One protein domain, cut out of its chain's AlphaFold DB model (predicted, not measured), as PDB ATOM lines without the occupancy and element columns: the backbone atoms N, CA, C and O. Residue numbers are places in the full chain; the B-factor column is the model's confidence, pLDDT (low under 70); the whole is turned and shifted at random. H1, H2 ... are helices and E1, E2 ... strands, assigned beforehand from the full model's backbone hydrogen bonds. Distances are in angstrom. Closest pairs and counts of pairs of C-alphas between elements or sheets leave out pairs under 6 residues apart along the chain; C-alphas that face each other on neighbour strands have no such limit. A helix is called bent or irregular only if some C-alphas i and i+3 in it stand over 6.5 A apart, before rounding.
ATOM      1  N   ASN A   2     -16.800  45.396 -21.539       56.41
ATOM      2  CA  ASN A   2     -17.868  44.862 -22.392       56.41
ATOM      3  C   ASN A   2     -18.819  43.987 -21.539       56.41
ATOM      4  O   ASN A   2     -18.403  43.481 -20.497       56.41
ATOM      5  N   ASN A   3     -20.075  43.772 -21.954       56.09
ATOM      6  CA  ASN A   3     -21.078  43.042 -21.154       56.09
ATOM      7  C   ASN A   3     -20.585  41.660 -20.694       56.09
ATOM      8  O   ASN A   3     -20.848  41.275 -19.561       56.09
ATOM      9  N   LYS A   4     -19.813  40.949 -21.528       59.50
ATOM     10  CA  LYS A   4     -19.216  39.648 -21.175       59.50
ATOM     11  C   LYS A   4     -18.155  39.742 -20.072       59.50
ATOM     12  O   LYS A   4     -18.099  38.873 -19.210       59.50
ATOM     13  N   GLU A   5     -17.324  40.783 -20.081       56.50
ATOM     14  CA  GLU A   5     -16.313  41.010 -19.038       56.50
ATOM     15  C   GLU A   5     -16.965  41.431 -17.726       56.50
ATOM     16  O   GLU A   5     -16.547  40.994 -16.662       56.50
ATOM     17  N   PHE A   6     -18.017  42.246 -17.807       57.00
ATOM     18  CA  PHE A   6     -18.772  42.688 -16.643       57.00
ATOM     19  C   PHE A   6     -19.591  41.545 -16.028       57.00
ATOM     20  O   PHE A   6     -19.599  41.382 -14.814       57.00
ATOM     21  N   GLU A   7     -20.212  40.691 -16.848       60.34
ATOM     22  CA  GLU A   7     -20.839  39.443 -16.392       60.34
ATOM     23  C   GLU A   7     -19.833  38.512 -15.716       60.34
ATOM     24  O   GLU A   7     -20.142  37.948 -14.668       60.34
ATOM     25  N   LYS A   8     -18.640  38.344 -16.303       64.12
ATOM     26  CA  LYS A   8     -17.575  37.519 -15.723       64.12
ATOM     27  C   LYS A   8     -17.097  38.098 -14.392       64.12
ATOM     28  O   LYS A   8     -17.024  37.362 -13.419       64.12
ATOM     29  N   TYR A   9     -16.881  39.408 -14.330       62.94
ATOM     30  CA  TYR A   9     -16.497  40.117 -13.115       62.94
ATOM     31  C   TYR A   9     -17.555  40.004 -12.010       62.94
ATOM     32  O   TYR A   9     -17.214  39.671 -10.881       62.94
ATOM     33  N   ILE A  10     -18.843  40.198 -12.326       61.59
ATOM     34  CA  ILE A  10     -19.925  39.997 -11.352       61.59
ATOM     35  C   ILE A  10     -19.959  38.534 -10.905       61.59
ATOM     36  O   ILE A  10     -20.065  38.275  -9.715       61.59
ATOM     37  N   LYS A  11     -19.848  37.565 -11.823       62.88
ATOM     38  CA  LYS A  11     -19.776  36.141 -11.451       62.88
ATOM     39  C   LYS A  11     -18.602  35.859 -10.513       62.88
ATOM     40  O   LYS A  11     -18.790  35.134  -9.545       62.88
ATOM     41  N   GLU A  12     -17.434  36.437 -10.773       62.56
ATOM     42  CA  GLU A  12     -16.236  36.283  -9.945       62.56
ATOM     43  C   GLU A  12     -16.373  36.976  -8.579       62.56
ATOM     44  O   GLU A  12     -15.992  36.377  -7.581       62.56
ATOM     45  N   GLU A  13     -16.961  38.176  -8.489       59.44
ATOM     46  CA  GLU A  13     -17.264  38.838  -7.204       59.44
ATOM     47  C   GLU A  13     -18.304  38.059  -6.391       59.44
ATOM     48  O   GLU A  13     -18.092  37.809  -5.207       59.44
ATOM     49  N   LEU A  14     -19.390  37.603  -7.026       57.44
ATOM     50  CA  LEU A  14     -20.405  36.754  -6.392       57.44
ATOM     51  C   LEU A  14     -19.803  35.435  -5.883       57.44
ATOM     52  O   LEU A  14     -20.201  34.925  -4.838       57.44
ATOM     53  N   GLN A  15     -18.850  34.863  -6.623       57.59
ATOM     54  CA  GLN A  15     -18.149  33.644  -6.224       57.59
ATOM     55  C   GLN A  15     -17.121  33.898  -5.113       57.59
ATOM     56  O   GLN A  15     -17.025  33.068  -4.211       57.59
ATOM     57  N   ARG A  16     -16.391  35.024  -5.152       50.44
ATOM     58  CA  ARG A  16     -15.351  35.393  -4.173       50.44
ATOM     59  C   ARG A  16     -15.911  35.806  -2.822       50.44
ATOM     60  O   ARG A  16     -15.442  35.303  -1.810       50.44
ATOM     61  N   ASP A  17     -16.880  36.717  -2.803       41.25
ATOM     62  CA  ASP A  17     -17.352  37.301  -1.546       41.25
ATOM     63  C   ASP A  17     -18.449  36.444  -0.896       41.25
ATOM     64  O   ASP A  17     -18.652  36.538   0.314       41.25
ATOM     65  N   TRP A  18     -19.190  35.631  -1.664       51.50
ATOM     66  CA  TRP A  18     -20.462  35.084  -1.179       51.50
ATOM     67  C   TRP A  18     -20.567  33.538  -1.135       51.50
ATOM     68  O   TRP A  18     -21.598  33.027  -0.700       51.50
ATOM     69  N   ASN A  19     -19.547  32.760  -1.534       40.16
ATOM     70  CA  ASN A  19     -19.600  31.279  -1.627       40.16
ATOM     71  C   ASN A  19     -20.718  30.733  -2.562       40.16
ATOM     72  O   ASN A  19     -21.333  29.693  -2.308       40.16
ATOM     73  N   PHE A  20     -20.999  31.410  -3.683       50.38
ATOM     74  CA  PHE A  20     -22.085  31.058  -4.619       50.38
ATOM     75  C   PHE A  20     -21.633  30.061  -5.714       50.38
ATOM     76  O   PHE A  20     -21.405  30.439  -6.864       50.38
ATOM     77  N   TYR A  21     -21.556  28.759  -5.418       44.66
ATOM     78  CA  TYR A  21     -21.364  27.736  -6.465       44.66
ATOM     79  C   TYR A  21     -22.693  27.392  -7.177       44.66
ATOM     80  O   TYR A  21     -23.552  26.717  -6.598       44.66
ATOM     81  N   GLY A  22     -22.846  27.779  -8.454       49.75
ATOM     82  CA  GLY A  22     -23.919  27.292  -9.351       49.75
ATOM     83  C   GLY A  22     -24.988  28.307  -9.795       49.75
ATOM     84  O   GLY A  22     -26.160  27.939  -9.892       49.75
ATOM     85  N   PHE A  23     -24.613  29.560 -10.067       58.97
ATOM     86  CA  PHE A  23     -25.530  30.616 -10.531       58.97
ATOM     87  C   PHE A  23     -25.145  31.157 -11.913       58.97
ATOM     88  O   PHE A  23     -23.968  31.216 -12.269       58.97
ATOM     89  N   GLU A  24     -26.145  31.607 -12.673       55.16
ATOM     90  CA  GLU A  24     -25.959  32.331 -13.932       55.16
ATOM     91  C   GLU A  24     -26.362  33.800 -13.769       55.16
ATOM     92  O   GLU A  24     -27.455  34.113 -13.302       55.16
ATOM     93  N   VAL A  25     -25.493  34.710 -14.207       59.41
ATOM     94  CA  VAL A  25     -25.778  36.148 -14.298       59.41
ATOM     95  C   VAL A  25     -25.833  36.532 -15.767       59.41
ATOM     96  O   VAL A  25     -24.936  36.148 -16.520       59.41
ATOM     97  N   LYS A  26     -26.878  37.272 -16.155       56.78
ATOM     98  CA  LYS A  26     -27.043  37.841 -17.499       56.78
ATOM     99  C   LYS A  26     -27.300  39.343 -17.424       56.78
ATOM    100  O   LYS A  26     -28.115  39.793 -16.613       56.78
ATOM    101  N   ILE A  27     -26.645  40.101 -18.297       54.97
ATOM    102  CA  ILE A  27     -26.764  41.555 -18.409       54.97
ATOM    103  C   ILE A  27     -27.317  41.892 -19.786       54.97
ATOM    104  O   ILE A  27     -26.666  41.725 -20.814       54.97
ATOM    105  N   LEU A  28     -28.554  42.382 -19.799       54.06
ATOM    106  CA  LEU A  28     -29.284  42.712 -21.021       54.06
ATOM    107  C   LEU A  28     -29.640  44.188 -21.010       54.06
ATOM    108  O   LEU A  28     -30.551  44.581 -20.278       54.06
ATOM    109  N   SER A  29     -28.905  44.971 -21.808       46.97
ATOM    110  CA  SER A  29     -29.295  46.303 -22.303       46.97
ATOM    111  C   SER A  29     -29.908  47.256 -21.263       46.97
ATOM    112  O   SER A  29     -30.721  48.090 -21.649       46.97
ATOM    113  N   ASN A  30     -29.511  47.118 -19.978       49.81
ATOM    114  CA  ASN A  30     -29.901  47.878 -18.765       49.81
ATOM    115  C   ASN A  30     -30.568  47.074 -17.618       49.81
ATOM    116  O   ASN A  30     -31.086  47.663 -16.659       49.81
ATOM    117  N   ARG A  31     -30.555  45.734 -17.680       49.62
ATOM    118  CA  ARG A  31     -31.115  44.832 -16.655       49.62
ATOM    119  C   ARG A  31     -30.088  43.806 -16.182       49.62
ATOM    120  O   ARG A  31     -29.463  43.156 -17.016       49.62
ATOM    121  N   LEU A  32     -29.991  43.617 -14.866       60.94
ATOM    122  CA  LEU A  32     -29.245  42.517 -14.250       60.94
ATOM    123  C   LEU A  32     -30.221  41.396 -13.887       60.94
ATOM    124  O   LEU A  32     -31.167  41.620 -13.128       60.94
ATOM    125  N   ILE A  33     -30.002  40.204 -14.439       55.66
ATOM    126  CA  ILE A  33     -30.806  39.016 -14.149       55.66
ATOM    127  C   ILE A  33     -29.914  37.972 -13.496       55.66
ATOM    128  O   ILE A  33     -28.901  37.575 -14.072       55.66
ATOM    129  N   ILE A  34     -30.316  37.521 -12.311       65.38
ATOM    130  CA  ILE A  34     -29.607  36.500 -11.543       65.38
ATOM    131  C   ILE A  34     -30.481  35.241 -11.515       65.38
ATOM    132  O   ILE A  34     -31.654  35.300 -11.135       65.38
ATOM    133  N   PHE A  35     -29.916  34.113 -11.947       53.31
ATOM    134  CA  PHE A  35     -30.565  32.806 -12.019       53.31
ATOM    135  C   PHE A  35     -29.887  31.806 -11.083       53.31
ATOM    136  O   PHE A  35     -28.662  31.672 -11.092       53.31
ATOM    137  N   SER A  36     -30.694  31.037 -10.354       49.78
ATOM    138  CA  SER A  36     -30.256  29.809  -9.682       49.78
ATOM    139  C   SER A  36     -30.334  28.625 -10.655       49.78
ATOM    140  O   SER A  36     -31.423  28.317 -11.136       49.78
ATOM    141  N   VAL A  37     -29.203  27.975 -10.972       46.66
ATOM    142  CA  VAL A  37     -29.130  26.860 -11.957       46.66
ATOM    143  C   VAL A  37     -29.553  25.520 -11.338       46.66
ATOM    144  O   VAL A  37     -30.042  24.626 -12.019       46.66
ATOM    145  N   LEU A  38     -29.426  25.397 -10.020       39.53
ATOM    146  CA  LEU A  38     -29.915  24.291  -9.194       39.53
ATOM    147  C   LEU A  38     -30.839  24.926  -8.148       39.53
ATOM    148  O   LEU A  38     -30.498  26.008  -7.683       39.53
ATOM    149  N   ASN A  39     -31.976  24.334  -7.770       38.19
ATOM    150  CA  ASN A  39     -32.872  24.835  -6.703       38.19
ATOM    151  C   ASN A  39     -32.156  24.884  -5.328       38.19
ATOM    152  O   ASN A  39     -32.446  24.096  -4.429       38.19
ATOM    153  N   LYS A  40     -31.164  25.761  -5.164       40.19
ATOM    154  CA  LYS A  40     -30.293  25.848  -3.996       40.19
ATOM    155  C   LYS A  40     -30.860  26.842  -2.986       40.19
ATOM    156  O   LYS A  40     -31.418  27.885  -3.333       40.19
ATOM    157  N   LYS A  41     -30.703  26.461  -1.719       38.66
ATOM    158  CA  LYS A  41     -30.991  27.241  -0.514       38.66
ATOM    159  C   LYS A  41     -30.042  28.437  -0.436       38.66
ATOM    160  O   LYS A  41     -28.833  28.231  -0.453       38.66
ATOM    161  N   LEU A  42     -30.584  29.655  -0.375       42.88
ATOM    162  CA  LEU A  42     -29.809  30.882  -0.192       42.88
ATOM    163  C   LEU A  42     -29.949  31.384   1.250       42.88
ATOM    164  O   LEU A  42     -30.992  31.920   1.638       42.88
ATOM    165  N   ASP A  43     -28.884  31.239   2.035       36.44
ATOM    166  CA  ASP A  43     -28.738  31.938   3.312       36.44
ATOM    167  C   ASP A  43     -28.235  33.360   3.043       36.44
ATOM    168  O   ASP A  43     -27.041  33.624   2.941       36.44
ATOM    169  N   ILE A  44     -29.174  34.290   2.872       44.00
ATOM    170  CA  ILE A  44     -28.867  35.710   2.684       44.00
ATOM    171  C   ILE A  44     -28.935  36.411   4.031       44.00
ATOM    172  O   ILE A  44     -29.972  36.948   4.408       44.00
ATOM    173  N   GLN A  45     -27.831  36.418   4.768       31.11
ATOM    174  CA  GLN A  45     -27.605  37.459   5.767       31.11
ATOM    175  C   GLN A  45     -26.614  38.463   5.198       31.11
ATOM    176  O   GLN A  45     -25.509  38.106   4.812       31.11
ATOM    177  N   ASN A  46     -27.037  39.728   5.158       33.84
ATOM    178  CA  ASN A  46     -26.208  40.871   4.792       33.84
ATOM    179  C   ASN A  46     -25.533  40.744   3.416       33.84
ATOM    180  O   ASN A  46     -24.308  40.805   3.317       33.84
ATOM    181  N   ILE A  47     -26.323  40.695   2.333       39.69
ATOM    182  CA  ILE A  47     -25.802  41.195   1.054       39.69
ATOM    183  C   ILE A  47     -25.548  42.693   1.251       39.69
ATOM    184  O   ILE A  47     -26.428  43.541   1.106       39.69
ATOM    185  N   ASN A  48     -24.314  43.024   1.611       35.56
ATOM    186  CA  ASN A  48     -23.785  44.359   1.440       35.56
ATOM    187  C   ASN A  48     -23.668  44.556  -0.074       35.56
ATOM    188  O   ASN A  48     -22.630  44.260  -0.657       35.56
ATOM    189  N   LEU A  49     -24.693  45.112  -0.728       44.94
ATOM    190  CA  LEU A  49     -24.529  45.696  -2.070       44.94
ATOM    191  C   LEU A  49     -23.611  46.947  -2.024       44.94
ATOM    192  O   LEU A  49     -23.751  47.854  -2.832       44.94
ATOM    193  N   LYS A  50     -22.652  47.013  -1.088       33.94
ATOM    194  CA  LYS A  50     -21.644  48.075  -0.977       33.94
ATOM    195  C   LYS A  50     -20.712  48.127  -2.188       33.94
ATOM    196  O   LYS A  50     -20.027  49.122  -2.357       33.94
ATOM    197  N   LYS A  51     -20.686  47.084  -3.022       32.94
ATOM    198  CA  LYS A  51     -19.864  47.004  -4.233       32.94
ATOM    199  C   LYS A  51     -20.710  46.833  -5.496       32.94
ATOM    200  O   LYS A  51     -20.467  45.956  -6.306       32.94
ATOM    201  N   PHE A  52     -21.730  47.664  -5.675       39.00
ATOM    202  CA  PHE A  52     -22.258  47.935  -7.019       39.00
ATOM    203  C   PHE A  52     -22.052  49.402  -7.407       39.00
ATOM    204  O   PHE A  52     -22.754  49.920  -8.267       39.00
ATOM    205  N   ASP A  53     -21.034  50.054  -6.847       32.16
ATOM    206  CA  ASP A  53     -20.494  51.313  -7.367       32.16
ATOM    207  C   ASP A  53     -19.554  51.033  -8.553       32.16
ATOM    208  O   ASP A  53     -18.430  51.521  -8.636       32.16
ATOM    209  N   PHE A  54     -19.985  50.205  -9.507       38.16
ATOM    210  CA  PHE A  54     -19.344  50.215 -10.822       38.16
ATOM    211  C   PHE A  54     -19.836  51.454 -11.557       38.16
ATOM    212  O   PHE A  54     -20.903  51.968 -11.232       38.16
ATOM    213  N   LYS A  55     -19.092  51.947 -12.554       32.94
ATOM    214  CA  LYS A  55     -19.563  52.967 -13.511       32.94
ATOM    215  C   LYS A  55     -20.806  52.447 -14.261       32.94
ATOM    216  O   LYS A  55     -20.754  52.070 -15.425       32.94
ATOM    217  N   LEU A  56     -21.929  52.377 -13.562       40.91
ATOM    218  CA  LEU A  56     -23.199  51.780 -13.925       40.91
ATOM    219  C   LEU A  56     -24.096  52.908 -14.388       40.91
ATOM    220  O   LEU A  56     -25.122  53.208 -13.788       40.91
ATOM    221  N   PHE A  57     -23.720  53.534 -15.498       41.00
ATOM    222  CA  PHE A  57     -24.532  54.578 -16.118       41.00
ATOM    223  C   PHE A  57     -25.911  54.082 -16.590       41.00
ATOM    224  O   PHE A  57     -26.666  54.861 -17.152       41.00
ATOM    225  N   ASN A  58     -26.264  52.804 -16.388       46.00
ATOM    226  CA  ASN A  58     -27.309  52.172 -17.175       46.00
ATOM    227  C   ASN A  58     -28.047  50.976 -16.537       46.00
ATOM    228  O   ASN A  58     -28.835  50.366 -17.233       46.00
ATOM    229  N   LEU A  59     -27.904  50.593 -15.260       51.56
ATOM    230  CA  LEU A  59     -28.788  49.545 -14.693       51.56
ATOM    231  C   LEU A  59     -29.970  50.164 -13.942       51.56
ATOM    232  O   LEU A  59     -29.811  50.727 -12.868       51.56
ATOM    233  N   SER A  60     -31.177  50.031 -14.497       62.72
ATOM    234  CA  SER A  60     -32.406  50.568 -13.883       62.72
ATOM    235  C   SER A  60     -33.254  49.506 -13.180       62.72
ATOM    236  O   SER A  60     -34.153  49.852 -12.408       62.72
ATOM    237  N   LYS A  61     -32.988  48.219 -13.451       68.31
ATOM    238  CA  LYS A  61     -33.840  47.094 -13.058       68.31
ATOM    239  C   LYS A  61     -33.029  45.856 -12.653       68.31
ATOM    240  O   LYS A  61     -32.176  45.405 -13.417       68.31
ATOM    241  N   ILE A  62     -33.362  45.279 -11.497       72.75
ATOM    242  CA  ILE A  62     -32.808  44.017 -10.976       72.75
ATOM    243  C   ILE A  62     -33.903  42.948 -10.945       72.75
ATOM    244  O   ILE A  62     -35.034  43.241 -10.556       72.75
ATOM    245  N   ILE A  63     -33.572  41.721 -11.358       71.88
ATOM    246  CA  ILE A  63     -34.493  40.577 -11.358       71.88
ATOM    247  C   ILE A  63     -33.835  39.357 -10.696       71.88
ATOM    248  O   ILE A  63     -32.822  38.855 -11.189       71.88
ATOM    249  N   PHE A  64     -34.459  38.836  -9.641       77.25
ATOM    250  CA  PHE A  64     -34.138  37.552  -9.017       77.25
ATOM    251  C   PHE A  64     -35.086  36.466  -9.536       77.25
ATOM    252  O   PHE A  64     -36.304  36.637  -9.471       77.25
ATOM    253  N   LYS A  65     -34.549  35.346 -10.041       76.69
ATOM    254  CA  LYS A  65     -35.349  34.208 -10.528       76.69
ATOM    255  C   LYS A  65     -35.007  32.899  -9.808       76.69
ATOM    256  O   LYS A  65     -33.837  32.531  -9.752       76.69
ATOM    257  N   ASN A  66     -36.035  32.172  -9.355       77.12
ATOM    258  CA  ASN A  66     -35.952  30.826  -8.762       77.12
ATOM    259  C   ASN A  66     -35.090  30.743  -7.481       77.12
ATOM    260  O   ASN A  66     -34.294  29.822  -7.318       77.12
ATOM    261  N   PHE A  67     -35.227  31.713  -6.571       72.94
ATOM    262  CA  PHE A  67     -34.457  31.755  -5.316       72.94
ATOM    263  C   PHE A  67     -35.251  31.265  -4.106       72.94
ATOM    264  O   PHE A  67     -36.441  31.544  -3.988       72.94
ATOM    265  N   THR A  68     -34.571  30.618  -3.156       74.00
ATOM    266  CA  THR A  68     -35.121  30.311  -1.826       74.00
ATOM    267  C   THR A  68     -34.351  31.097  -0.761       74.00
ATOM    268  O   THR A  68     -33.196  30.798  -0.480       74.00
ATOM    269  N   PHE A  69     -34.975  32.125  -0.193       73.50
ATOM    270  CA  PHE A  69     -34.409  33.014   0.820       73.50
ATOM    271  C   PHE A  69     -34.684  32.451   2.218       73.50
ATOM    272  O   PHE A  69     -35.843  32.355   2.629       73.50
ATOM    273  N   ILE A  70     -33.633  32.074   2.946       65.62
ATOM    274  CA  ILE A  70     -33.744  31.552   4.320       65.62
ATOM    275  C   ILE A  70     -33.717  32.678   5.359       65.62
ATOM    276  O   ILE A  70     -34.401  32.579   6.374       65.62
ATOM    277  N   ASN A  71     -33.008  33.769   5.061       63.81
ATOM    278  CA  ASN A  71     -32.804  34.907   5.952       63.81
ATOM    279  C   ASN A  71     -33.301  36.237   5.351       63.81
ATOM    280  O   ASN A  71     -33.620  36.320   4.159       63.81
ATOM    281  N   ASN A  72     -33.362  37.285   6.182       59.50
ATOM    282  CA  ASN A  72     -33.838  38.611   5.778       59.50
ATOM    283  C   ASN A  72     -32.968  39.291   4.717       59.50
ATOM    284  O   ASN A  72     -31.784  39.564   4.915       59.50
ATOM    285  N   LEU A  73     -33.619  39.686   3.621       63.94
ATOM    286  CA  LEU A  73     -33.009  40.479   2.563       63.94
ATOM    287  C   LEU A  73     -32.867  41.946   2.999       63.94
ATOM    288  O   LEU A  73     -33.820  42.721   2.918       63.94
ATOM    289  N   LYS A  74     -31.662  42.335   3.423       58.81
ATOM    290  CA  LYS A  74     -31.257  43.744   3.540       58.81
ATOM    291  C   LYS A  74     -30.531  44.167   2.269       58.81
ATOM    292  O   LYS A  74     -29.576  43.516   1.860       58.81
ATOM    293  N   LEU A  75     -30.983  45.258   1.661       59.59
ATOM    294  CA  LEU A  75     -30.257  45.966   0.605       59.59
ATOM    295  C   LEU A  75     -29.566  47.176   1.261       59.59
ATOM    296  O   LEU A  75     -30.105  47.718   2.226       59.59
ATOM    297  N   LEU A  76     -28.401  47.606   0.762       54.50
ATOM    298  CA  LEU A  76     -27.664  48.824   1.171       54.50
ATOM    299  C   LEU A  76     -27.197  49.575  -0.100       54.50
ATOM    300  O   LEU A  76     -26.895  48.912  -1.084       54.50
ATOM    301  N   ASN A  77     -27.185  50.918  -0.112       51.50
ATOM    302  CA  ASN A  77     -26.748  51.779  -1.240       51.50
ATOM    303  C   ASN A  77     -27.393  51.488  -2.621       51.50
ATOM    304  O   ASN A  77     -26.717  51.179  -3.596       51.50
ATOM    305  N   PHE A  78     -28.719  51.610  -2.731       58.25
ATOM    306  CA  PHE A  78     -29.496  51.290  -3.948       58.25
ATOM    307  C   PHE A  78     -30.154  52.515  -4.610       58.25
ATOM    308  O   PHE A  78     -31.173  52.387  -5.288       58.25
ATOM    309  N   ASP A  79     -29.578  53.710  -4.445       58.22
ATOM    310  CA  ASP A  79     -30.199  54.973  -4.881       58.22
ATOM    311  C   ASP A  79     -30.398  55.076  -6.411       58.22
ATOM    312  O   ASP A  79     -31.322  55.748  -6.871       58.22
ATOM    313  N   ASN A  80     -29.616  54.333  -7.205       56.75
ATOM    314  CA  ASN A  80     -29.724  54.306  -8.672       56.75
ATOM    315  C   ASN A  80     -30.739  53.274  -9.215       56.75
ATOM    316  O   ASN A  80     -31.090  53.313 -10.399       56.75
ATOM    317  N   ILE A  81     -31.238  52.350  -8.383       64.31
ATOM    318  CA  ILE A  81     -32.112  51.252  -8.824       64.31
ATOM    319  C   ILE A  81     -33.571  51.718  -8.826       64.31
ATOM    320  O   ILE A  81     -34.152  52.038  -7.792       64.31
ATOM    321  N   LYS A  82     -34.203  51.711 -10.004       71.56
ATOM    322  CA  LYS A  82     -35.607  52.129 -10.158       71.56
ATOM    323  C   LYS A  82     -36.594  50.978  -9.961       71.56
ATOM    324  O   LYS A  82     -37.718  51.228  -9.527       71.56
ATOM    325  N   TYR A  83     -36.201  49.742 -10.281       79.25
ATOM    326  CA  TYR A  83     -37.096  48.580 -10.282       79.25
ATOM    327  C   TYR A  83     -36.430  47.303  -9.751       79.25
ATOM    328  O   TYR A  83     -35.303  46.980 -10.124       79.25
ATOM    329  N   LEU A  84     -37.158  46.536  -8.945       81.44
ATOM    330  CA  LEU A  84     -36.737  45.262  -8.367       81.44
ATOM    331  C   LEU A  84     -37.839  44.219  -8.573       81.44
ATOM    332  O   LEU A  84     -38.998  44.458  -8.244       81.44
ATOM    333  N   GLU A  85     -37.483  43.062  -9.117       83.75
ATOM    334  CA  GLU A  85     -38.425  41.989  -9.424       83.75
ATOM    335  C   GLU A  85     -37.962  40.657  -8.842       83.75
ATOM    336  O   GLU A  85     -36.810  40.265  -9.008       83.75
ATOM    337  N   PHE A  86     -38.880  39.941  -8.205       85.62
ATOM    338  CA  PHE A  86     -38.699  38.576  -7.729       85.62
ATOM    339  C   PHE A  86     -39.635  37.661  -8.515       85.62
ATOM    340  O   PHE A  86     -40.824  37.955  -8.651       85.62
ATOM    341  N   ILE A  87     -39.107  36.569  -9.062       86.00
ATOM    342  CA  ILE A  87     -39.851  35.634  -9.912       86.00
ATOM    343  C   ILE A  87     -39.600  34.213  -9.414       86.00
ATOM    344  O   ILE A  87     -38.449  33.780  -9.348       86.00
ATOM    345  N   ASN A  88     -40.671  33.481  -9.098       85.69
ATOM    346  CA  ASN A  88     -40.617  32.117  -8.556       85.69
ATOM    347  C   ASN A  88     -39.741  32.009  -7.288       85.69
ATOM    348  O   ASN A  88     -38.969  31.062  -7.130       85.69
ATOM    349  N   CYS A  89     -39.796  33.012  -6.408       83.94
ATOM    350  CA  CYS A  89     -38.989  33.047  -5.188       83.94
ATOM    351  C   CYS A  89     -39.761  32.520  -3.969       83.94
ATOM    352  O   CYS A  89     -40.955  32.776  -3.826       83.94
ATOM    353  N   ILE A  90     -39.078  31.833  -3.053       82.38
ATOM    354  CA  ILE A  90     -39.630  31.373  -1.770       82.38
ATOM    355  C   ILE A  90     -38.917  32.103  -0.636       82.38
ATOM    356  O   ILE A  90     -37.692  32.136  -0.613       82.38
ATOM    357  N   PHE A  91     -39.665  32.644   0.319       83.94
ATOM    358  CA  PHE A  91     -39.144  33.368   1.476       83.94
ATOM    359  C   PHE A  91     -39.545  32.653   2.768       83.94
ATOM    360  O   PHE A  91     -40.736  32.508   3.053       83.94
ATOM    361  N   LYS A  92     -38.552  32.188   3.534       79.75
ATOM    362  CA  LYS A  92     -38.755  31.379   4.748       79.75
ATOM    363  C   LYS A  92     -38.699  32.165   6.057       79.75
ATOM    364  O   LYS A  92     -39.165  31.658   7.069       79.75
ATOM    365  N   GLN A  93     -38.179  33.388   6.039       75.00
ATOM    366  CA  GLN A  93     -38.177  34.310   7.178       75.00
ATOM    367  C   GLN A  93     -38.996  35.569   6.894       75.00
ATOM    368  O   GLN A  93     -39.294  35.887   5.740       75.00
ATOM    369  N   GLU A  94     -39.372  36.251   7.978       72.00
ATOM    370  CA  GLU A  94     -40.199  37.453   7.956       72.00
ATOM    371  C   GLU A  94     -39.460  38.617   7.296       72.00
ATOM    372  O   GLU A  94     -38.560  39.220   7.883       72.00
ATOM    373  N   ILE A  95     -39.887  38.997   6.094       70.56
ATOM    374  CA  ILE A  95     -39.261  40.113   5.390       70.56
ATOM    375  C   ILE A  95     -39.751  41.439   5.969       70.56
ATOM    376  O   ILE A  95     -40.950  41.723   5.939       70.56
ATOM    377  N   LYS A  96     -38.789  42.273   6.385       68.25
ATOM    378  CA  LYS A  96     -38.941  43.712   6.655       68.25
ATOM    379  C   LYS A  96     -38.184  44.505   5.582       68.25
ATOM    380  O   LYS A  96     -36.983  44.735   5.716       68.25
ATOM    381  N   PRO A  97     -38.827  44.804   4.446       67.94
ATOM    382  CA  PRO A  97     -38.135  45.266   3.254       67.94
ATOM    383  C   PRO A  97     -38.002  46.796   3.223       67.94
ATOM    384  O   PRO A  97     -38.774  47.485   2.556       67.94
ATOM    385  N   ASP A  98     -36.967  47.329   3.875       67.69
ATOM    386  CA  ASP A  98     -36.686  48.779   3.908       67.69
ATOM    387  C   ASP A  98     -36.540  49.397   2.501       67.69
ATOM    388  O   ASP A  98     -36.830  50.572   2.262       67.69
ATOM    389  N   PHE A  99     -36.136  48.580   1.523       70.81
ATOM    390  CA  PHE A  99     -35.919  48.966   0.128       70.81
ATOM    391  C   PHE A  99     -37.186  49.363  -0.637       70.81
ATOM    392  O   PHE A  99     -37.099  50.085  -1.634       70.81
ATOM    393  N   ILE A 100     -38.363  48.921  -0.187       71.12
ATOM    394  CA  ILE A 100     -39.640  49.226  -0.849       71.12
ATOM    395  C   ILE A 100     -39.952  50.730  -0.798       71.12
ATOM    396  O   ILE A 100     -40.693  51.250  -1.636       71.12
ATOM    397  N   SER A 101     -39.335  51.455   0.138       71.06
ATOM    398  CA  SER A 101     -39.449  52.911   0.218       71.06
ATOM    399  C   SER A 101     -38.861  53.640  -1.002       71.06
ATOM    400  O   SER A 101     -39.378  54.660  -1.455       71.06
ATOM    401  N   LYS A 102     -37.782  53.107  -1.588       72.69
ATOM    402  CA  LYS A 102     -37.024  53.783  -2.656       72.69
ATOM    403  C   LYS A 102     -37.254  53.189  -4.045       72.69
ATOM    404  O   LYS A 102     -37.147  53.923  -5.036       72.69
ATOM    405  N   ILE A 103     -37.589  51.902  -4.128       76.38
ATOM    406  CA  ILE A 103     -37.585  51.120  -5.373       76.38
ATOM    407  C   ILE A 103     -38.996  50.632  -5.719       76.38
ATOM    408  O   ILE A 103     -39.758  50.242  -4.839       76.38
ATOM    409  N   ASN A 104     -39.342  50.597  -7.010       83.06
ATOM    410  CA  ASN A 104     -40.551  49.907  -7.455       83.06
ATOM    411  C   ASN A 104     -40.343  48.393  -7.401       83.06
ATOM    412  O   ASN A 104     -39.448  47.872  -8.060       83.06
ATOM    413  N   THR A 105     -41.176  47.686  -6.652       88.06
ATOM    414  CA  THR A 105     -40.997  46.264  -6.356       88.06
ATOM    415  C   THR A 105     -42.120  45.418  -6.939       88.06
ATOM    416  O   THR A 105     -43.295  45.779  -6.861       88.06
ATOM    417  N   LYS A 106     -41.764  44.286  -7.547       90.50
ATOM    418  CA  LYS A 106     -42.718  43.286  -8.029       90.50
ATOM    419  C   LYS A 106     -42.329  41.894  -7.546       90.50
ATOM    420  O   LYS A 106     -41.192  41.470  -7.720       90.50
ATOM    421  N   PHE A 107     -43.291  41.165  -7.001       90.88
ATOM    422  CA  PHE A 107     -43.178  39.754  -6.656       90.88
ATOM    423  C   PHE A 107     -44.103  38.966  -7.574       90.88
ATOM    424  O   PHE A 107     -45.292  39.265  -7.643       90.88
ATOM    425  N   SER A 108     -43.568  37.982  -8.288       92.94
ATOM    426  CA  SER A 108     -44.314  37.152  -9.232       92.94
ATOM    427  C   SER A 108     -44.096  35.671  -8.944       92.94
ATOM    428  O   SER A 108     -42.953  35.242  -8.772       92.94
ATOM    429  N   ASN A 109     -45.176  34.893  -8.831       91.88
ATOM    430  CA  ASN A 109     -45.135  33.472  -8.455       91.88
ATOM    431  C   ASN A 109     -44.334  33.208  -7.163       91.88
ATOM    432  O   ASN A 109     -43.629  32.207  -7.046       91.88
ATOM    433  N   CYS A 110     -44.358  34.148  -6.215       90.50
ATOM    434  CA  CYS A 110     -43.566  34.055  -4.988       90.50
ATOM    435  C   CYS A 110     -44.369  33.437  -3.834       90.50
ATOM    436  O   CYS A 110     -45.572  33.674  -3.707       90.50
ATOM    437  N   LYS A 111     -43.696  32.693  -2.953       90.25
ATOM    438  CA  LYS A 111     -44.285  32.104  -1.740       90.25
ATOM    439  C   LYS A 111     -43.586  32.628  -0.493       90.25
ATOM    440  O   LYS A 111     -42.381  32.462  -0.346       90.25
ATOM    441  N   PHE A 112     -44.347  33.210   0.421       88.56
ATOM    442  CA  PHE A 112     -43.884  33.639   1.735       88.56
ATOM    443  C   PHE A 112     -44.419  32.654   2.776       88.56
ATOM    444  O   PHE A 112     -45.624  32.580   3.011       88.56
ATOM    445  N   GLU A 113     -43.524  31.877   3.386       86.19
ATOM    446  CA  GLU A 113     -43.873  30.892   4.424       86.19
ATOM    447  C   GLU A 113     -44.069  31.548   5.804       86.19
ATOM    448  O   GLU A 113     -44.507  30.901   6.750       86.19
ATOM    449  N   THR A 114     -43.801  32.850   5.906       83.38
ATOM    450  CA  THR A 114     -43.967  33.685   7.103       83.38
ATOM    451  C   THR A 114     -44.751  34.964   6.775       83.38
ATOM    452  O   THR A 114     -45.300  35.122   5.679       83.38
ATOM    453  N   ASN A 115     -44.865  35.870   7.750       85.38
ATOM    454  CA  ASN A 115     -45.549  37.146   7.570       85.38
ATOM    455  C   ASN A 115     -44.707  38.108   6.716       85.38
ATOM    456  O   ASN A 115     -43.486  38.161   6.836       85.38
ATOM    457  N   PHE A 116     -45.370  38.908   5.888       86.38
ATOM    458  CA  PHE A 116     -44.766  40.051   5.208       86.38
ATOM    459  C   PHE A 116     -45.187  41.321   5.941       86.38
ATOM    460  O   PHE A 116     -46.383  41.626   5.964       86.38
ATOM    461  N   ILE A 117     -44.239  42.024   6.570       85.50
ATOM    462  CA  ILE A 117     -44.531  43.175   7.433       85.50
ATOM    463  C   ILE A 117     -43.768  44.411   6.953       85.50
ATOM    464  O   ILE A 117     -42.548  44.389   6.814       85.50
ATOM    465  N   VAL A 118     -44.498  45.503   6.720       85.12
ATOM    466  CA  VAL A 118     -43.933  46.824   6.404       85.12
ATOM    467  C   VAL A 118     -44.528  47.845   7.366       85.12
ATOM    468  O   VAL A 118     -45.749  47.942   7.478       85.12
ATOM    469  N   GLU A 119     -43.692  48.608   8.064       86.25
ATOM    470  CA  GLU A 119     -44.139  49.619   9.028       86.25
ATOM    471  C   GLU A 119     -43.474  50.967   8.738       86.25
ATOM    472  O   GLU A 119     -42.296  51.002   8.398       86.25
ATOM    473  N   ASP A 120     -44.245  52.053   8.853       83.00
ATOM    474  CA  ASP A 120     -43.776  53.449   8.836       83.00
ATOM    475  C   ASP A 120     -42.912  53.822   7.605       83.00
ATOM    476  O   ASP A 120     -41.896  54.508   7.707       83.00
ATOM    477  N   MET A 121     -43.318  53.372   6.409       82.44
ATOM    478  CA  MET A 121     -42.545  53.532   5.166       82.44
ATOM    479  C   MET A 121     -43.301  54.290   4.065       82.44
ATOM    480  O   MET A 121     -44.505  54.120   3.866       82.44
ATOM    481  N   ASN A 122     -42.563  55.078   3.275       82.88
ATOM    482  CA  ASN A 122     -43.056  55.726   2.053       82.88
ATOM    483  C   ASN A 122     -42.786  54.845   0.830       82.88
ATOM    484  O   ASN A 122     -41.767  55.008   0.172       82.88
ATOM    485  N   CYS A 123     -43.671  53.905   0.522       82.38
ATOM    486  CA  CYS A 123     -43.502  52.976  -0.586       82.38
ATOM    487  C   CYS A 123     -43.894  53.596  -1.934       82.38
ATOM    488  O   CYS A 123     -44.994  54.132  -2.101       82.38
ATOM    489  N   LYS A 124     -43.033  53.431  -2.946       82.44
ATOM    490  CA  LYS A 124     -43.376  53.779  -4.332       82.44
ATOM    491  C   LYS A 124     -44.320  52.724  -4.936       82.44
ATOM    492  O   LYS A 124     -45.530  52.731  -4.714       82.44
ATOM    493  N   SER A 125     -43.732  51.863  -5.755       87.56
ATOM    494  CA  SER A 125     -44.244  50.693  -6.443       87.56
ATOM    495  C   SER A 125     -44.361  49.402  -5.644       87.56
ATOM    496  O   SER A 125     -43.298  48.885  -5.313       87.56
ATOM    497  N   ILE A 126     -45.531  48.806  -5.391       91.38
ATOM    498  CA  ILE A 126     -45.576  47.396  -4.955       91.38
ATOM    499  C   ILE A 126     -46.574  46.606  -5.792       91.38
ATOM    500  O   ILE A 126     -47.753  46.938  -5.857       91.38
ATOM    501  N   CYS A 127     -46.110  45.537  -6.427       93.00
ATOM    502  CA  CYS A 127     -46.953  44.619  -7.176       93.00
ATOM    503  C   CYS A 127     -46.740  43.188  -6.689       93.00
ATOM    504  O   CYS A 127     -45.613  42.716  -6.565       93.00
ATOM    505  N   PHE A 128     -47.841  42.497  -6.448       93.44
ATOM    506  CA  PHE A 128     -47.883  41.113  -6.021       93.44
ATOM    507  C   PHE A 128     -48.714  40.333  -7.037       93.44
ATOM    508  O   PHE A 128     -49.890  40.632  -7.224       93.44
ATOM    509  N   ASP A 129     -48.091  39.380  -7.719       94.50
ATOM    510  CA  ASP A 129     -48.639  38.671  -8.874       94.50
ATOM    511  C   ASP A 129     -48.520  37.157  -8.675       94.50
ATOM    512  O   ASP A 129     -47.412  36.627  -8.610       94.50
ATOM    513  N   ASN A 130     -49.644  36.463  -8.509       93.38
ATOM    514  CA  ASN A 130     -49.697  35.049  -8.141       93.38
ATOM    515  C   ASN A 130     -48.807  34.746  -6.921       93.38
ATOM    516  O   ASN A 130     -47.872  33.948  -6.973       93.38
ATOM    517  N   THR A 131     -49.034  35.476  -5.830       91.88
ATOM    518  CA  THR A 131     -48.195  35.395  -4.625       91.88
ATOM    519  C   THR A 131     -48.975  34.848  -3.445       91.88
ATOM    520  O   THR A 131     -50.164  35.133  -3.281       91.88
ATOM    521  N   SER A 132     -48.301  34.054  -2.615       91.06
ATOM    522  CA  SER A 132     -48.893  33.479  -1.407       91.06
ATOM    523  C   SER A 132     -48.205  33.980  -0.145       91.06
ATOM    524  O   SER A 132     -46.979  34.048  -0.098       91.06
ATOM    525  N   PHE A 133     -48.997  34.319   0.873       88.00
ATOM    526  CA  PHE A 133     -48.526  34.799   2.174       88.00
ATOM    527  C   PHE A 133     -49.183  34.026   3.306       88.00
ATOM    528  O   PHE A 133     -50.347  33.641   3.201       88.00
ATOM    529  N   LEU A 134     -48.498  33.911   4.446       85.62
ATOM    530  CA  LEU A 134     -49.183  33.548   5.683       85.62
ATOM    531  C   LEU A 134     -50.070  34.718   6.144       85.62
ATOM    532  O   LEU A 134     -51.292  34.581   6.218       85.62
ATOM    533  N   LYS A 135     -49.476  35.901   6.354       87.44
ATOM    534  CA  LYS A 135     -50.179  37.186   6.535       87.44
ATOM    535  C   LYS A 135     -49.406  38.322   5.874       87.44
ATOM    536  O   LYS A 135     -48.184  38.374   5.992       87.44
ATOM    537  N   LEU A 136     -50.113  39.258   5.248       91.06
ATOM    538  CA  LEU A 136     -49.544  40.509   4.742       91.06
ATOM    539  C   LEU A 136     -50.014  41.651   5.641       91.06
ATOM    540  O   LEU A 136     -51.216  41.881   5.754       91.06
ATOM    541  N   LYS A 137     -49.081  42.354   6.285       91.69
ATOM    542  CA  LYS A 137     -49.368  43.485   7.172       91.69
ATOM    543  C   LYS A 137     -48.588  44.722   6.738       91.69
ATOM    544  O   LYS A 137     -47.366  44.686   6.657       91.69
ATOM    545  N   MET A 138     -49.285  45.825   6.495       91.62
ATOM    546  CA  MET A 138     -48.664  47.135   6.302       91.62
ATOM    547  C   MET A 138     -49.250  48.125   7.303       91.62
ATOM    548  O   MET A 138     -50.470  48.224   7.425       91.62
ATOM    549  N   LYS A 139     -48.400  48.851   8.028       93.00
ATOM    550  CA  LYS A 139     -48.821  49.788   9.074       93.00
ATOM    551  C   LYS A 139     -48.220  51.166   8.835       93.00
ATOM    552  O   LYS A 139     -47.030  51.269   8.566       93.00
ATOM    553  N   SER A 140     -49.037  52.214   8.926       91.31
ATOM    554  CA  SER A 140     -48.617  53.618   8.798       91.31
ATOM    555  C   SER A 140     -47.825  53.920   7.512       91.31
ATOM    556  O   SER A 140     -46.947  54.779   7.501       91.31
ATOM    557  N   CYS A 141     -48.086  53.192   6.423       90.81
ATOM    558  CA  CYS A 141     -47.327  53.332   5.181       90.81
ATOM    559  C   CYS A 141     -47.986  54.335   4.225       90.81
ATOM    560  O   CYS A 141     -49.211  54.357   4.090       90.81
ATOM    561  N   ASN A 142     -47.181  55.098   3.485       91.50
ATOM    562  CA  ASN A 142     -47.645  55.889   2.343       91.50
ATOM    563  C   ASN A 142     -47.360  55.115   1.054       91.50
ATOM    564  O   ASN A 142     -46.204  54.949   0.684       91.50
ATOM    565  N   LEU A 143     -48.398  54.626   0.380       92.00
ATOM    566  CA  LEU A 143     -48.311  53.768  -0.801       92.00
ATOM    567  C   LEU A 143     -48.702  54.560  -2.055       92.00
ATOM    568  O   LEU A 143     -49.875  54.900  -2.223       92.00
ATOM    569  N   SER A 144     -47.758  54.817  -2.967       92.00
ATOM    570  CA  SER A 144     -48.089  55.509  -4.228       92.00
ATOM    571  C   SER A 144     -48.875  54.611  -5.202       92.00
ATOM    572  O   SER A 144     -49.851  55.026  -5.828       92.00
ATOM    573  N   TYR A 145     -48.502  53.334  -5.304       92.56
ATOM    574  CA  TYR A 145     -49.238  52.347  -6.089       92.56
ATOM    575  C   TYR A 145     -49.055  50.951  -5.507       92.56
ATOM    576  O   TYR A 145     -47.924  50.475  -5.385       92.56
ATOM    577  N   ILE A 146     -50.169  50.283  -5.205       93.44
ATOM    578  CA  ILE A 146     -50.184  48.879  -4.800       93.44
ATOM    579  C   ILE A 146     -51.121  48.061  -5.693       93.44
ATOM    580  O   ILE A 146     -52.290  48.400  -5.880       93.44
ATOM    581  N   GLU A 147     -50.605  46.980  -6.270       94.69
ATOM    582  CA  GLU A 147     -51.373  46.080  -7.130       94.69
ATOM    583  C   GLU A 147     -51.306  44.643  -6.627       94.69
ATOM    584  O   GLU A 147     -50.232  44.090  -6.400       94.69
ATOM    585  N   PHE A 148     -52.481  44.040  -6.506       93.69
ATOM    586  CA  PHE A 148     -52.676  42.677  -6.054       93.69
ATOM    587  C   PHE A 148     -53.347  41.860  -7.174       93.69
ATOM    588  O   PHE A 148     -54.524  42.056  -7.507       93.69
ATOM    589  N   ILE A 149     -52.587  40.955  -7.790       92.94
ATOM    590  CA  ILE A 149     -53.016  40.056  -8.865       92.94
ATOM    591  C   ILE A 149     -52.912  38.626  -8.340       92.94
ATOM    592  O   ILE A 149     -51.819  38.141  -8.103       92.94
ATOM    593  N   ASP A 150     -54.054  37.974  -8.145       91.44
ATOM    594  CA  ASP A 150     -54.176  36.607  -7.617       91.44
ATOM    595  C   ASP A 150     -53.346  36.341  -6.354       91.44
ATOM    596  O   ASP A 150     -52.250  35.787  -6.386       91.44
ATOM    597  N   ILE A 151     -53.874  36.781  -5.215       92.19
ATOM    598  CA  ILE A 151     -53.200  36.613  -3.928       92.19
ATOM    599  C   ILE A 151     -53.925  35.611  -3.065       92.19
ATOM    600  O   ILE A 151     -55.136  35.714  -2.854       92.19
ATOM    601  N   VAL A 152     -53.139  34.697  -2.506       88.56
ATOM    602  CA  VAL A 152     -53.582  33.727  -1.514       88.56
ATOM    603  C   VAL A 152     -52.936  34.080  -0.182       88.56
ATOM    604  O   VAL A 152     -51.729  33.958  -0.012       88.56
ATOM    605  N   ALA A 153     -53.735  34.536   0.775       88.06
ATOM    606  CA  ALA A 153     -53.267  34.819   2.126       88.06
ATOM    607  C   ALA A 153     -54.331  34.430   3.156       88.06
ATOM    608  O   ALA A 153     -55.516  34.347   2.825       88.06
ATOM    609  N   ASN A 154     -53.938  34.229   4.415       87.06
ATOM    610  CA  ASN A 154     -54.943  34.122   5.475       87.06
ATOM    611  C   ASN A 154     -55.571  35.495   5.736       87.06
ATOM    612  O   ASN A 154     -56.793  35.621   5.798       87.06
ATOM    613  N   GLU A 155     -54.730  36.525   5.826       91.69
ATOM    614  CA  GLU A 155     -55.119  37.888   6.179       91.69
ATOM    615  C   GLU A 155     -54.245  38.907   5.428       91.69
ATOM    616  O   GLU A 155     -53.015  38.800   5.434       91.69
ATOM    617  N   LEU A 156     -54.887  39.898   4.808       94.62
ATOM    618  CA  LEU A 156     -54.284  41.096   4.232       94.62
ATOM    619  C   LEU A 156     -54.744  42.294   5.061       94.62
ATOM    620  O   LEU A 156     -55.931  42.606   5.097       94.62
ATOM    621  N   ASN A 157     -53.817  42.946   5.757       95.31
ATOM    622  CA  ASN A 157     -54.121  43.973   6.745       95.31
ATOM    623  C   ASN A 157     -53.306  45.242   6.470       95.31
ATOM    624  O   ASN A 157     -52.078  45.231   6.541       95.31
ATOM    625  N   LEU A 158     -53.993  46.331   6.144       95.44
ATOM    626  CA  LEU A 158     -53.424  47.661   5.997       95.44
ATOM    627  C   LEU A 158     -54.012  48.553   7.088       95.44
ATOM    628  O   LEU A 158     -55.226  48.734   7.174       95.44
ATOM    629  N   ASN A 159     -53.147  49.113   7.925       96.56
ATOM    630  CA  ASN A 159     -53.540  49.883   9.097       96.56
ATOM    631  C   ASN A 159     -52.908  51.276   9.054       96.56
ATOM    632  O   ASN A 159     -51.689  51.383   8.969       96.56
ATOM    633  N   ARG A 160     -53.708  52.344   9.138       96.25
ATOM    634  CA  ARG A 160     -53.252  53.748   9.100       96.25
ATOM    635  C   ARG A 160     -52.439  54.105   7.847       96.25
ATOM    636  O   ARG A 160     -51.621  55.016   7.882       96.25
ATOM    637  N   CYS A 161     -52.641  53.389   6.741       95.69
ATOM    638  CA  CYS A 161     -51.913  53.646   5.497       95.69
ATOM    639  C   CYS A 161     -52.587  54.740   4.661       95.69
ATOM    640  O   CYS A 161     -53.809  54.725   4.496       95.69
ATOM    641  N   SER A 162     -51.797  55.629   4.054       96.06
ATOM    642  CA  SER A 162     -52.279  56.503   2.981       96.06
ATOM    643  C   SER A 162     -51.962  55.870   1.628       96.06
ATOM    644  O   SER A 162     -50.847  55.423   1.385       96.06
ATOM    645  N   ILE A 163     -52.959  55.758   0.758       96.31
ATOM    646  CA  ILE A 163     -52.902  54.968  -0.470       96.31
ATOM    647  C   ILE A 163     -53.316  55.871  -1.625       96.31
ATOM    648  O   ILE A 163     -54.471  56.287  -1.719       96.31
ATOM    649  N   GLU A 164     -52.378  56.185  -2.514       95.19
ATOM    650  CA  GLU A 164     -52.692  56.952  -3.718       95.19
ATOM    651  C   GLU A 164     -53.473  56.107  -4.709       95.19
ATOM    652  O   GLU A 164     -54.553  56.518  -5.110       95.19
ATOM    653  N   LYS A 165     -52.977  54.927  -5.093       94.31
ATOM    654  CA  LYS A 165     -53.675  54.021  -6.011       94.31
ATOM    655  C   LYS A 165     -53.571  52.577  -5.537       94.31
ATOM    656  O   LYS A 165     -52.477  52.082  -5.275       94.31
ATOM    657  N   ILE A 166     -54.706  51.888  -5.495       94.94
ATOM    658  CA  ILE A 166     -54.789  50.451  -5.233       94.94
ATOM    659  C   ILE A 166     -55.542  49.762  -6.361       94.94
ATOM    660  O   ILE A 166     -56.545  50.270  -6.861       94.94
ATOM    661  N   LYS A 167     -55.073  48.581  -6.749       93.88
ATOM    662  CA  LYS A 167     -55.761  47.730  -7.712       93.88
ATOM    663  C   LYS A 167     -55.763  46.296  -7.222       93.88
ATOM    664  O   LYS A 167     -54.713  45.745  -6.910       93.88
ATOM    665  N   MET A 168     -56.940  45.682  -7.181       92.88
ATOM    666  CA  MET A 168     -57.079  44.262  -6.865       92.88
ATOM    667  C   MET A 168     -57.802  43.562  -7.999       92.88
ATOM    668  O   MET A 168     -58.901  43.964  -8.365       92.88
ATOM    669  N   LYS A 169     -57.183  42.517  -8.555       90.62
ATOM    670  CA  LYS A 169     -57.817  41.662  -9.570       90.62
ATOM    671  C   LYS A 169     -58.449  40.420  -8.960       90.62
ATOM    672  O   LYS A 169     -59.558  40.060  -9.327       90.62
ATOM    673  N   LYS A 170     -57.751  39.773  -8.026       89.00
ATOM    674  CA  LYS A 170     -58.222  38.562  -7.346       89.00
ATOM    675  C   LYS A 170     -57.470  38.392  -6.032       89.00
ATOM    676  O   LYS A 170     -56.245  38.449  -6.019       89.00
ATOM    677  N   ALA A 171     -58.209  38.215  -4.948       88.56
ATOM    678  CA  ALA A 171     -57.673  37.972  -3.618       88.56
ATOM    679  C   ALA A 171     -58.577  36.958  -2.907       88.56
ATOM    680  O   ALA A 171     -59.792  37.139  -2.846       88.56
ATOM    681  N   SER A 172     -58.003  35.872  -2.396       87.69
ATOM    682  CA  SER A 172     -58.719  34.803  -1.680       87.69
ATOM    683  C   SER A 172     -58.439  34.834  -0.170       87.69
ATOM    684  O   SER A 172     -58.266  33.802   0.482       87.69
ATOM    685  N   CYS A 173     -58.401  36.036   0.403       91.69
ATOM    686  CA  CYS A 173     -58.011  36.294   1.788       91.69
ATOM    687  C   CYS A 173     -59.009  37.206   2.507       91.69
ATOM    688  O   CYS A 173     -59.802  37.885   1.857       91.69
TER     689      CYS A 173
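What this domain is: This is residues 2 to 173 of the 749 residues of the protein "Putative membrane protein" of Campylobacter ureolyticus RIGS 9880 (UniProt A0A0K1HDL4). The chain is wound in stacked turns, a solenoid in which the parallel strands E2, E3, E4, E5, E7, E8 and E9 follow one another along one side, while E6 and the later residues of E7 and E8 line another side. Helix H1 caps the end of the stack at E1, which forms a hairpin with E2, and the little helix H2 sits within the turn between E4 and E5. The turns are fullest in E7 and E8 and looser in residues 37 to 60 and 66 to 82, which hold no named element; short parallel pairings join residues 41 to 42, 68 to 69, 90 to 91 and 111 to 112, each to the next. The printed part has 172 residues with two named helices and nine named strands; along the chain come H1, then E1 to E4, then H2, then E5 to E9; the class is mixed, helices and strands, and the strands make one branched sheet, in which E7 has three neighbours and the neighbour pairs are parallel but for the antiparallel pair of E1 and E2. It is compact, with a radius of gyration of the C-alphas of 16.3 A and spans of 47 by 32 by 26 A.

Where its parts are: Begin with the sheet's longest strands, E7, residues 122 to 139, and E8, residues 142 to 159. E7 bends by 164 degrees at residue 125 and E8 by 163 degrees at residue 153; their first and last C-alphas are 10.9 A and 10.8 A apart. Find C-alpha 122 at (-43.056, 55.726, 2.053), where E7 begins. E9, residues 162 to 168, runs 16.4 A to C-alpha 168 at (-57.079, 44.262, -6.865). Look back along the chain for E6, residues 116 to 119, E5, residues 104 to 108, E4, residues 83 to 87, and E3, residues 61 to 65. E2, residues 31 to 36, spans 16.6 A and E1, residues 23 to 28, spans 16.4 A. H1, residues 3 to 18, starts at C-alpha 3, (-21.078, 43.042, -21.154), and is 21.5 A long. H2, residues 98 to 101, is neither bent nor irregular, but only just: C-alphas 98 and 101 are 6.2 A apart.

How they stand to each other: Start at E7, which has three neighbours: E5 beside residues 124 to 130 and E6 beside residues 136 to 139 lie on one side of it, and E8 on the other side. E7 and E8 are parallel at 6 degrees, with N 128 and O 147 2.9 A apart, within hydrogen-bond range. E6 and E7 are parallel, with N 137 and O 116 at 2.8 A. E8 and the edge strand E9 are parallel at 40 degrees, with N 143 and O 162 at 2.8 A. Going the other way, E5 and E7 are parallel, with N 105 and O 125 at 2.8 A. E4 and E5 are parallel, with N 84 and O 104 at 2.8 A; with H2 they form a strand-helix-strand unit, two parallel neighbour strands with a helix between, and its crossover is right-handed. E3 and E4 are parallel, with N 64 and O 85 at 2.8 A, and so are E2 and E3, with N 63 and O 32 at 3.0 A. E1 and E2 are an antiparallel hairpin at 162 degrees, with N 26 and O 33 at 2.9 A. H1 is on the sheet, over E1, at a height over the sheet of 9.2 A, and runs slantwise to the strands, at 33 degrees to E1 on the local plane; the closest C-alphas, those of Glu 7 and Val 25, are 6.3 A apart. H2 is on the same face at a height over the sheet of 5.3 A, over none of the strands but only just, with 2 of its C-alphas falling on E7; its closest C-alpha pair with E7 is Ser 101 and Cys 123, 4.1 A. In H1 every O i to N i+4 pair is within hydrogen-bond range, and H2 is too short for such a pair.

The domain as a whole: The two C-alphas farthest apart are those of Asn 2 and Arg 160, 48.2 A. The printed part has no cut, and the sheet is twisted. The long links are E2 to E3, with 24 residues, and E3 to E4, with 17. The mean pLDDT of the printed part is 71.5; residues 2 to 61, 70 to 81 and 96 to 98 of this model are under 70.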